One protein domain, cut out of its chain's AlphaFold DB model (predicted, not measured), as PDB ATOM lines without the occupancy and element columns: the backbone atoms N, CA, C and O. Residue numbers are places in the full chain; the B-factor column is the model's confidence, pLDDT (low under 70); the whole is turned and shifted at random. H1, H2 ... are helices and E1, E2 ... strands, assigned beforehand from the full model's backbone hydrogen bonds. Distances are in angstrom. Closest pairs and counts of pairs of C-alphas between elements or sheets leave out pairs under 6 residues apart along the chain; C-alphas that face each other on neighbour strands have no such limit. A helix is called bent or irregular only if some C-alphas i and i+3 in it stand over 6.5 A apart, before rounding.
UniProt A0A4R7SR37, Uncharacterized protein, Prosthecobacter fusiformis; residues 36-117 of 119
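Overview. This is residues 36 to 117 of the 119 residues of an uncharacterized protein of Prosthecobacter fusiformis (UniProt A0A4R7SR37). A long, narrow ribbon of two antiparallel strands, E1 and E2, makes the longest axis, with one short helix at each of its ends, H1 where E1 finishes and H3 where E2 finishes, and two more, H2 and H4, nearer the middle. H2 and H4 run steeply to the ribbon's length, and the end of H2 at Leu 69 comes near H4 at Asp 111; from there the long loop of residues 70 to 83 leads back to the end of the ribbon where E2 begins. The printed part has 82 residues, with four named helices and two named strands in the order E1, H1, H2, E2, H3, H4, so that each strand is followed by two helices. The sheet has the order E1 - E2, and the class is mixed, helices and strands. The whole is only just compact, close to loose, with a radius of gyration of the C-alphas of 14.0 A, and its outline is elongated, with spans of 41 by 22 by 19 A.

Arrangement. E1, residues 36 to 48, and E2, residues 84 to 97, are antiparallel neighbours with 165 degrees between their directions. N 40 and O 95 are within hydrogen-bond range at 2.8 A, and so are N 89 and O 46 at 2.9 A. The C-alphas of Ser 43 and Ser 92 face each other at 4.4 A. E1 bends by 51 degrees at residue 39, and E2 bends by 75 degrees at residue 87. After E1 comes H1, residues 51 to 59; its closest C-alphas to E2 are Val 54 and Val 89, 6.1 A apart. H2, residues 61 to 69, is close to H1 but not clearly touching, the closest C-alphas being those of Phe 57 and Tyr 64 at 7.0 A, with a steep tilt of 62 degrees, opposite ways. The closest C-alphas of H2 and E2 are those of Pro 61 and Tyr 91, 6.5 A apart. H3, residues 100 to 108, comes nearest to E1 with the C-alphas of Val 100 and Ile 38, 6.8 A apart. H4, residues 110 to 116, and H3 only just touch, with 3 pairs of C-alphas within 8 A, and touch only at the corner; the closest are Phe 106 and His 113 at 6.2 A. H2 and H4 are close but not clearly touching, with the C-alphas of Leu 69 and Asp 111 at 6.8 A and a steep tilt of 55 degrees, opposite ways. H1 is apart from H3 and H4. Every O i to N i+4 pair is within hydrogen-bond range in H1 and H3; in H2 it is 2 of 5, with 3 of 6 O i to N i+3 pairs, and in H4 1 of 3, with 2 of 4.

Along the chain. E1 begins at C-alpha 36, (191.332, 215.063, 244.975), and is 32.6 A long. H1 measures 12.3 A and H2 12.2 A. H2 is irregular, with C-alphas 63 and 66 7.9 A apart. E2 begins at C-alpha 84, (159.672, 199.761, 232.897), and is 35.4 A long. H3 measures 12.3 A. H4 measures 10.2 A, ends at C-alpha 116, (183.592, 200.965, 249.970), and is irregular, with C-alphas 112 and 115 7.2 A apart.

Size, cuts and confidence. The two C-alphas farthest apart are those of Lys 82 and Asp 99, at 41.1 A. The printed part has no cut. The link from H2 to E2 is long, with 14 residues, and the other links are tight. The mean pLDDT of the printed part is 93.5, and no printed residue is under 70.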
ATOM      1  N   ALA A  36     192.283 214.399 245.870       90.31
ATOM      2  CA  ALA A  36     191.332 215.063 244.975       90.31
ATOM      3  C   ALA A  36     191.866 215.227 243.533       90.31
ATOM      4  O   ALA A  36     191.089 215.487 242.621       90.31
ATOM      5  N   ALA A  37     193.173 215.034 243.308       93.19
ATOM      6  CA  ALA A  37     193.777 215.048 241.976       93.19
ATOM      7  C   ALA A  37     193.625 213.713 241.222       93.19
ATOM      8  O   ALA A  37     193.800 213.668 240.006       93.19
ATOM      9  N   ILE A  38     193.315 212.615 241.921       95.44
ATOM     10  CA  ILE A  38     193.223 211.276 241.331       95.44
ATOM     11  C   ILE A  38     191.785 210.795 241.474       95.44
ATOM     12  O   ILE A  38     191.428 210.150 242.457       95.44
ATOM     13  N   THR A  39     190.950 211.106 240.484       95.25
ATOM     14  CA  THR A  39     189.513 210.796 240.532       95.25
ATOM     15  C   THR A  39     189.043 209.918 239.385       95.25
ATOM     16  O   THR A  39     189.585 209.998 238.284       95.25
ATOM     17  N   SER A  40     187.983 209.145 239.612       94.75
ATOM     18  CA  SER A  40     187.196 208.473 238.575       94.75
ATOM     19  C   SER A  40     185.711 208.791 238.732       94.75
ATOM     20  O   SER A  40     185.239 209.029 239.843       94.75
ATOM     21  N   ASN A  41     184.973 208.789 237.623       92.44
ATOM     22  CA  ASN A  41     183.528 208.984 237.617       92.44
ATOM     23  C   ASN A  41     182.827 207.635 237.495       92.44
ATOM     24  O   ASN A  41     182.853 206.996 236.446       92.44
ATOM     25  N   TYR A  42     182.153 207.228 238.564       91.19
ATOM     26  CA  TYR A  42     181.240 206.098 238.546       91.19
ATOM     27  C   TYR A  42     179.884 206.527 237.985       91.19
ATOM     28  O   TYR A  42     179.329 207.530 238.433       91.19
ATOM     29  N   SER A  43     179.328 205.751 237.052       91.19
ATOM     30  CA  SER A  43     177.966 205.934 236.554       91.19
ATOM     31  C   SER A  43     177.263 204.594 236.368       91.19
ATOM     32  O   SER A  43     177.860 203.640 235.865       91.19
ATOM     33  N   LYS A  44     175.989 204.519 236.761       91.81
ATOM     34  CA  LYS A  44     175.134 203.346 236.555       91.81
ATOM     35  C   LYS A  44     173.708 203.756 236.222       91.81
ATOM     36  O   LYS A  44     173.061 204.478 236.981       91.81
ATOM     37  N   THR A  45     173.209 203.239 235.104       94.00
ATOM     38  CA  THR A  45     171.841 203.468 234.628       94.00
ATOM     39  C   THR A  45     170.976 202.257 234.925       94.00
ATOM     40  O   THR A  45     171.346 201.132 234.591       94.00
ATOM     41  N   VAL A  46     169.800 202.471 235.512       95.00
ATOM     42  CA  VAL A  46     168.853 201.392 235.826       95.00
ATOM     43  C   VAL A  46     167.427 201.783 235.472       95.00
ATOM     44  O   VAL A  46     167.057 202.955 235.531       95.00
ATOM     45  N   ALA A  47     166.615 200.787 235.126       96.88
ATOM     46  CA  ALA A  47     165.188 200.972 234.914       96.88
ATOM     47  C   ALA A  47     164.428 201.020 236.253       96.88
ATOM     48  O   ALA A  47     164.718 200.270 237.189       96.88
ATOM     49  N   VAL A  48     163.423 201.885 236.333       97.31
ATOM     50  CA  VAL A  48     162.470 201.986 237.444       97.31
ATOM     51  C   VAL A  48     161.052 201.730 236.933       97.31
ATOM     52  O   VAL A  48     160.832 201.616 235.737       97.31
ATOM     53  N   CYS A  49     160.070 201.574 237.821       97.62
ATOM     54  CA  CYS A  49     158.719 201.182 237.400       97.62
ATOM     55  C   CYS A  49     157.821 202.341 236.942       97.62
ATOM     56  O   CYS A  49     156.778 202.077 236.356       97.62
ATOM     57  N   CYS A  50     158.131 203.600 237.285       97.31
ATOM     58  CA  CYS A  50     157.266 204.748 236.981       97.31
ATOM     59  C   CYS A  50     157.967 206.104 237.178       97.31
ATOM     60  O   CYS A  50     159.012 206.190 237.828       97.31
ATOM     61  N   ASP A  51     157.328 207.178 236.702       97.75
ATOM     62  CA  ASP A  51     157.815 208.566 236.815       97.75
ATOM     63  C   ASP A  51     157.949 209.056 238.264       97.75
ATOM     64  O   ASP A  51     158.822 209.865 238.585       97.75
ATOM     65  N   ARG A  52     157.142 208.515 239.185       96.88
ATOM     66  CA  ARG A  52     157.298 208.800 240.618       96.88
ATOM     67  C   ARG A  52     158.632 208.281 241.149       96.88
ATOM     68  O   ARG A  52     159.293 208.990 241.897       96.88
ATOM     69  N   CYS A  53     159.047 207.076 240.752       96.94
ATOM     70  CA  CYS A  53     160.350 206.537 241.139       96.94
ATOM     71  C   CYS A  53     161.503 207.325 240.508       96.94
ATOM     72  O   CYS A  53     162.517 207.514 241.172       96.94
ATOM     73  N   VAL A  54     161.339 207.828 239.278       96.94
ATOM     74  CA  VAL A  54     162.308 208.758 238.669       96.94
ATOM     75  C   VAL A  54     162.446 210.015 239.528       96.94
ATOM     76  O   VAL A  54     163.548 210.380 239.925       96.94
ATOM     77  N   SER A  55     161.319 210.633 239.882       96.94
ATOM     78  CA  SER A  55     161.292 211.863 240.683       96.94
ATOM     79  C   SER A  55     161.901 211.658 242.075       96.94
ATOM     80  O   SER A  55     162.740 212.443 242.510       96.94
ATOM     81  N   GLN A  56     161.533 210.568 242.754       94.94
ATOM     82  CA  GLN A  56     162.051 210.216 244.076       94.94
ATOM     83  C   GLN A  56     163.561 209.955 244.049       94.94
ATOM     84  O   GLN A  56     164.285 210.420 244.930       94.94
ATOM     85  N   PHE A  57     164.039 209.243 243.024       95.19
ATOM     86  CA  PHE A  57     165.462 209.014 242.831       95.19
ATOM     87  C   PHE A  57     166.209 210.336 242.636       95.19
ATOM     88  O   PHE A  57     167.168 210.588 243.353       95.19
ATOM     89  N   ASN A  58     165.744 211.194 241.724       93.06
ATOM     90  CA  ASN A  58     166.400 212.465 241.406       93.06
ATOM     91  C   ASN A  58     166.453 213.426 242.602       93.06
ATOM     92  O   ASN A  58     167.404 214.194 242.718       93.06
ATOM     93  N   ALA A  59     165.470 213.366 243.506       94.38
ATOM     94  CA  ALA A  59     165.467 214.169 244.724       94.38
ATOM     95  C   ALA A  59     166.561 213.743 245.718       94.38
ATOM     96  O   ALA A  59     167.146 214.586 246.392       94.38
ATOM     97  N   THR A  60     166.845 212.438 245.826       90.19
ATOM     98  CA  THR A  60     167.819 211.904 246.798       90.19
ATOM     99  C   THR A  60     168.661 210.740 246.241       90.19
ATOM    100  O   THR A  60     168.666 209.651 246.817       90.19
ATOM    101  N   PRO A  61     169.458 210.929 245.167       88.06
ATOM    102  CA  PRO A  61     170.134 209.815 244.486       88.06
ATOM    103  C   PRO A  61     171.061 209.016 245.410       88.06
ATOM    104  O   PRO A  61     171.142 207.790 245.325       88.06
ATOM    105  N   LYS A  62     171.723 209.714 246.345       83.56
ATOM    106  CA  LYS A  62     172.646 209.136 247.335       83.56
ATOM    107  C   LYS A  62     171.979 208.086 248.230       83.56
ATOM    108  O   LYS A  62     172.616 207.087 248.552       83.56
ATOM    109  N   ALA A  63     170.704 208.270 248.578       87.56
ATOM    110  CA  ALA A  63     169.964 207.337 249.430       87.56
ATOM    111  C   ALA A  63     169.707 205.983 248.745       87.56
ATOM    112  O   ALA A  63     169.400 204.996 249.411       87.56
ATOM    113  N   TYR A  64     169.853 205.917 247.418       89.50
ATOM    114  CA  TYR A  64     169.503 204.744 246.626       89.50
ATOM    115  C   TYR A  64     170.696 203.952 246.104       89.50
ATOM    116  O   TYR A  64     170.460 202.957 245.425       89.50
ATOM    117  N   LEU A  65     171.945 204.312 246.426       88.06
ATOM    118  CA  LEU A  65     173.135 203.625 245.899       88.06
ATOM    119  C   LEU A  65     173.012 202.097 246.012       88.06
ATOM    120  O   LEU A  65     173.044 201.409 244.997       88.06
ATOM    121  N   SER A  66     172.755 201.564 247.208       89.38
ATOM    122  CA  SER A  66     172.590 200.118 247.425       89.38
ATOM    123  C   SER A  66     171.506 199.490 246.541       89.38
ATOM    124  O   SER A  66     171.679 198.382 246.033       89.38
ATOM    125  N   ASN A  67     170.403 200.204 246.308       92.06
ATOM    126  CA  ASN A  67     169.311 199.740 245.455       92.06
ATOM    127  C   ASN A  67     169.748 199.696 243.983       92.06
ATOM    128  O   ASN A  67     169.428 198.733 243.289       92.06
ATOM    129  N   ILE A  68     170.496 200.703 243.521       91.94
ATOM    130  CA  ILE A  68     171.043 200.778 242.159       91.94
ATOM    131  C   ILE A  68     172.088 199.683 241.921       91.94
ATOM    132  O   ILE A  68     172.074 199.033 240.876       91.94
ATOM    133  N   LEU A  69     172.963 199.425 242.895       90.12
ATOM    134  CA  LEU A  69     173.979 198.373 242.789       90.12
ATOM    135  C   LEU A  69     173.365 196.984 242.646       90.12
ATOM    136  O   LEU A  69     173.866 196.186 241.859       90.12
ATOM    137  N   ASN A  70     172.265 196.736 243.355       89.19
ATOM    138  CA  ASN A  70     171.550 195.462 243.344       89.19
ATOM    139  C   ASN A  70     170.476 195.371 242.240       89.19
ATOM    140  O   ASN A  70     169.692 194.421 242.228       89.19
ATOM    141  N   ALA A  71     170.378 196.357 241.341       91.25
ATOM    142  CA  ALA A  71     169.386 196.334 240.274       91.25
ATOM    143  C   ALA A  71     169.654 195.167 239.305       91.25
ATOM    144  O   ALA A  71     170.753 195.033 238.774       91.25
ATOM    145  N   ASN A  72     168.627 194.355 239.049       88.94
ATOM    146  CA  ASN A  72     168.692 193.176 238.174       88.94
ATOM    147  C   ASN A  72     168.016 193.395 236.806       88.94
ATOM    148  O   ASN A  72     167.896 192.465 236.018       88.94
ATOM    149  N   GLY A  73     167.515 194.608 236.544       87.69
ATOM    150  CA  GLY A  73     166.810 194.972 235.309       87.69
ATOM    151  C   GLY A  73     165.369 194.457 235.194       87.69
ATOM    152  O   GLY A  73     164.609 194.985 234.389       87.69
ATOM    153  N   VAL A  74     164.962 193.485 236.015       92.19
ATOM    154  CA  VAL A  74     163.610 192.903 236.010       92.19
ATOM    155  C   VAL A  74     162.693 193.642 236.982       92.19
ATOM    156  O   VAL A  74     161.557 193.993 236.652       92.19
ATOM    157  N   GLN A  75     163.189 193.903 238.189       95.50
ATOM    158  CA  GLN A  75     162.454 194.599 239.237       95.50
ATOM    159  C   GLN A  75     162.984 196.014 239.426       95.50
ATOM    160  O   GLN A  75     164.188 196.271 239.397       95.50
ATOM    161  N   CYS A  76     162.064 196.934 239.690       95.75
ATOM    162  CA  CYS A  76     162.377 198.289 240.081       95.75
ATOM    163  C   CYS A  76     163.185 198.261 241.386       95.75
ATOM    164  O   CYS A  76     162.699 197.749 242.401       95.75
ATOM    165  N   PRO A  77     164.388 198.854 241.408       94.56
ATOM    166  CA  PRO A  77     165.238 198.819 242.590       94.56
ATOM    167  C   PRO A  77     164.638 199.591 243.775       94.56
ATOM    168  O   PRO A  77     164.940 199.259 244.921       94.56
ATOM    169  N   LEU A  78     163.756 200.565 243.512       93.69
ATOM    170  CA  LEU A  78     163.117 201.419 244.517       93.69
ATOM    171  C   LEU A  78     161.852 200.791 245.119       93.69
ATOM    172  O   LEU A  78     161.664 200.859 246.328       93.69
ATOM    173  N   SER A  79     160.989 200.185 244.296       93.88
ATOM    174  CA  SER A  79     159.658 199.715 244.723       93.88
ATOM    175  C   SER A  79     159.453 198.201 244.646       93.88
ATOM    176  O   SER A  79     158.404 197.712 245.058       93.88
ATOM    177  N   LYS A  80     160.407 197.455 244.071       94.19
ATOM    178  CA  LYS A  80     160.353 196.004 243.792       94.19
ATOM    179  C   LYS A  80     159.275 195.539 242.800       94.19
ATOM    180  O   LYS A  80     159.252 194.359 242.451       94.19
ATOM    181  N   LYS A  81     158.438 196.448 242.288       95.81
ATOM    182  CA  LYS A  81     157.504 196.190 241.174       95.81
ATOM    183  C   LYS A  81     158.260 195.889 239.877       95.81
ATOM    184  O   LYS A  81     159.456 196.149 239.798       95.81
ATOM    185  N   LYS A  82     157.573 195.401 238.840       97.00
ATOM    186  CA  LYS A  82     158.165 195.216 237.503       97.00
ATOM    187  C   LYS A  82     158.780 196.533 237.004       97.00
ATOM    188  O   LYS A  82     158.133 197.577 237.084       97.00
ATOM    189  N   ALA A  83     160.026 196.492 236.538       96.69
ATOM    190  CA  ALA A  83     160.675 197.653 235.938       96.69
ATOM    191  C   ALA A  83     160.042 197.990 234.576       96.69
ATOM    192  O   ALA A  83     159.611 197.094 233.847       96.69
ATOM    193  N   ASP A  84     160.007 199.278 234.234       96.44
ATOM    194  CA  ASP A  84     159.672 199.761 232.897       96.44
ATOM    195  C   ASP A  84     160.979 200.169 232.197       96.44
ATOM    196  O   ASP A  84     161.609 201.150 232.604       96.44
ATOM    197  N   PRO A  85     161.417 199.447 231.149       93.50
ATOM    198  CA  PRO A  85     162.639 199.766 230.412       93.50
ATOM    199  C   PRO A  85     162.678 201.182 229.821       93.50
ATOM    200  O   PRO A  85     163.766 201.675 229.523       93.50
ATOM    201  N   SER A  86     161.528 201.844 229.666       95.88
ATOM    202  CA  SER A  86     161.414 203.217 229.158       95.88
ATOM    203  C   SER A  86     161.671 204.272 230.238       95.88
ATOM    204  O   SER A  86     161.928 205.432 229.924       95.88
ATOM    205  N   LYS A  87     161.610 203.894 231.521       96.56
ATOM    206  CA  LYS A  87     161.803 204.791 232.666       96.56
ATOM    207  C   LYS A  87     163.145 204.481 233.310       96.56
ATOM    208  O   LYS A  87     163.268 203.522 234.067       96.56
ATOM    209  N   LYS A  88     164.167 205.282 233.013       96.44
ATOM    210  CA  LYS A  88     165.535 205.059 233.502       96.44
ATOM    211  C   LYS A  88     165.994 206.192 234.406       96.44
ATOM    212  O   LYS A  88     165.614 207.342 234.211       96.44
ATOM    213  N   VAL A  89     166.837 205.850 235.370       95.69
ATOM    214  CA  VAL A  89     167.564 206.804 236.208       95.69
ATOM    215  C   VAL A  89     169.053 206.503 236.138       95.69
ATOM    216  O   VAL A  89     169.441 205.338 236.023       95.69
ATOM    217  N   THR A  90     169.876 207.546 236.224       94.19
ATOM    218  CA  THR A  90     171.336 207.433 236.197       94.19
ATOM    219  C   THR A  90     171.895 207.907 237.527       94.19
ATOM    220  O   THR A  90     171.714 209.060 237.911       94.19
ATOM    221  N   TYR A  91     172.576 207.011 238.234       90.94
ATOM    222  CA  TYR A  91     173.370 207.361 239.402       90.94
ATOM    223  C   TYR A  91     174.787 207.702 238.953       90.94
ATOM    224  O   TYR A  91     175.430 206.847 238.350       90.94
ATOM    225  N   SER A  92     175.281 208.891 239.297       88.94
ATOM    226  CA  SER A  92     176.657 209.309 239.015       88.94
ATOM    227  C   SER A  92     177.352 209.779 240.289       88.94
ATOM    228  O   SER A  92     176.741 210.454 241.118       88.94
ATOM    229  N   ARG A  93     178.634 209.441 240.448       88.06
ATOM    230  CA  ARG A  93     179.457 209.893 241.576       88.06
ATOM    231  C   ARG A  93     180.936 209.939 241.203       88.06
ATOM    232  O   ARG A  93     181.466 208.951 240.702       88.06
ATOM    233  N   GLN A  94     181.607 211.040 241.525       91.19
ATOM    234  CA  GLN A  94     183.065 211.105 241.486       91.19
ATOM    235  C   GLN A  94     183.658 210.427 242.730       91.19
ATOM    236  O   GLN A  94     183.136 210.557 243.842       91.19
ATOM    237  N   VAL A  95     184.740 209.681 242.529       93.69
ATOM    238  CA  VAL A  95     185.460 208.920 243.552       93.69
ATOM    239  C   VAL A  95     186.932 209.305 243.484       93.69
ATOM    240  O   VAL A  95     187.513 209.248 242.405       93.69
ATOM    241  N   ALA A  96     187.529 209.691 244.609       95.44
ATOM    242  CA  ALA A  96     188.956 209.978 244.732       95.44
ATOM    243  C   ALA A  96     189.753 208.756 245.213       95.44
ATOM    244  O   ALA A  96     189.257 207.918 245.973       95.44
ATOM    245  N   PHE A  97     191.016 208.676 244.804       96.56
ATOM    246  CA  PHE A  97     191.926 207.575 245.112       96.56
ATOM    247  C   PHE A  97     193.247 208.098 245.662       96.56
ATOM    248  O   PHE A  97     193.632 209.237 245.415       96.56
ATOM    249  N   ALA A  98     193.947 207.261 246.423       97.06
ATOM    250  CA  ALA A  98     195.265 207.605 246.950       97.06
ATOM    251  C   ALA A  98     196.349 207.593 245.856       97.06
ATOM    252  O   ALA A  98     197.331 208.322 245.946       97.06
ATOM    253  N   ASP A  99     196.172 206.762 244.826       97.88
ATOM    254  CA  ASP A  99     197.158 206.514 243.780       97.88
ATOM    255  C   ASP A  99     196.494 206.015 242.482       97.88
ATOM    256  O   ASP A  99     195.329 205.601 242.461       97.88
ATOM    257  N   VAL A 100     197.249 206.059 241.381       97.50
ATOM    258  CA  VAL A 100     196.778 205.657 240.044       97.50
ATOM    259  C   VAL A 100     196.482 204.158 239.931       97.50
ATOM    260  O   VAL A 100     195.620 203.779 239.143       97.50
ATOM    261  N   GLY A 101     197.148 203.315 240.725       97.88
ATOM    262  CA  GLY A 101     196.910 201.872 240.754       97.88
ATOM    263  C   GLY A 101     195.554 201.555 241.374       97.88
ATOM    264  O   GLY A 101     194.740 200.873 240.760       97.88
ATOM    265  N   SER A 102     195.261 202.152 242.530       97.50
ATOM    266  CA  SER A 102     193.951 202.096 243.180       97.50
ATOM    267  C   SER A 102     192.836 202.573 242.244       97.50
ATOM    268  O   SER A 102     191.801 201.918 242.123       97.50
ATOM    269  N   LYS A 103     193.052 203.683 241.527       97.31
ATOM    270  CA  LYS A 103     192.102 204.148 240.511       97.31
ATOM    271  C   LYS A 103     191.895 203.101 239.409       97.31
ATOM    272  O   LYS A 103     190.755 202.791 239.083       97.31
ATOM    273  N   ALA A 104     192.970 202.532 238.864       97.88
ATOM    274  CA  ALA A 104     192.883 201.518 237.813       97.88
ATOM    275  C   ALA A 104     192.151 200.245 238.280       97.88
ATOM    276  O   ALA A 104     191.327 199.705 237.543       97.88
ATOM    277  N   THR A 105     192.389 199.791 239.517       97.00
ATOM    278  CA  THR A 105     191.649 198.673 240.124       97.00
ATOM    279  C   THR A 105     190.157 198.978 240.222       97.00
ATOM    280  O   THR A 105     189.334 198.131 239.874       97.00
ATOM    281  N   PHE A 106     189.796 200.190 240.651       96.06
ATOM    282  CA  PHE A 106     188.400 200.611 240.688       96.06
ATOM    283  C   PHE A 106     187.778 200.646 239.291       96.06
ATOM    284  O   PHE A 106     186.708 200.082 239.099       96.06
ATOM    285  N   ASP A 107     188.449 201.254 238.312       95.44
ATOM    286  CA  ASP A 107     187.940 201.384 236.941       95.44
ATOM    287  C   ASP A 107     187.713 200.026 236.261       95.44
ATOM    288  O   ASP A 107     186.778 199.877 235.475       95.44
ATOM    289  N   ALA A 108     188.525 199.018 236.592       96.94
ATOM    290  CA  ALA A 108     188.365 197.664 236.072       96.94
ATOM    291  C   ALA A 108     187.099 196.958 236.595       96.94
ATOM    292  O   ALA A 108     186.573 196.059 235.936       96.94
ATOM    293  N   ALA A 109     186.610 197.328 237.782       93.38
ATOM    294  CA  ALA A 109     185.450 196.689 238.400       93.38
ATOM    295  C   ALA A 109     184.707 197.620 239.380       93.38
ATOM    296  O   ALA A 109     184.582 197.300 240.568       93.38
ATOM    297  N   PRO A 110     184.151 198.751 238.919       92.06
ATOM    298  CA  PRO A 110     183.682 199.801 239.821       92.06
ATOM    299  C   PRO A 110     182.502 199.343 240.685       92.06
ATOM    300  O   PRO A 110     182.448 199.646 241.875       92.06
ATOM    301  N   ASP A 111     181.613 198.512 240.134       89.81
ATOM    302  CA  ASP A 111     180.480 197.919 240.856       89.81
ATOM    303  C   ASP A 111     180.908 197.042 242.051       89.81
ATOM    304  O   ASP A 111     180.139 196.896 243.005       89.81
ATOM    305  N   LYS A 112     182.130 196.483 242.041       90.06
ATOM    306  CA  LYS A 112     182.671 195.701 243.168       90.06
ATOM    307  C   LYS A 112     183.186 196.586 244.302       90.06
ATOM    308  O   LYS A 112     183.169 196.156 245.449       90.06
ATOM    309  N   HIS A 113     183.622 197.805 243.990       90.81
ATOM    310  CA  HIS A 113     184.355 198.670 244.920       90.81
ATOM    311  C   HIS A 113     183.557 199.893 245.387       90.81
ATOM    312  O   HIS A 113     183.855 200.474 246.424       90.81
ATOM    313  N   ILE A 114     182.506 200.278 244.665       90.19
ATOM    314  CA  ILE A 114     181.695 201.467 244.962       90.19
ATOM    315  C   ILE A 114     180.998 201.424 246.335       90.19
ATOM    316  O   ILE A 114     180.717 202.476 246.905       90.19
ATOM    317  N   LYS A 115     180.769 200.232 246.909       88.31
ATOM    318  CA  LYS A 115     180.247 200.074 248.282       88.31
ATOM    319  C   LYS A 115     181.231 200.558 249.353       88.31
ATOM    320  O   LYS A 115     180.791 201.005 250.406       88.31
ATOM    321  N   GLU A 116     182.528 200.532 249.057       88.06
ATOM    322  CA  GLU A 116     183.592 200.965 249.970       88.06
ATOM    323  C   GLU A 116     183.871 202.471 249.894       88.06
ATOM    324  O   GLU A 116     184.683 203.003 250.651       88.06
ATOM    325  N   VAL A 117     183.181 203.197 249.006       87.50
ATOM    326  CA  VAL A 117     183.312 204.654 248.875       87.50
ATOM    327  C   VAL A 117     182.547 205.351 250.004       87.50
ATOM    328  O   VAL A 117     181.418 205.836 249.833       87.50
TER     329      VAL A 117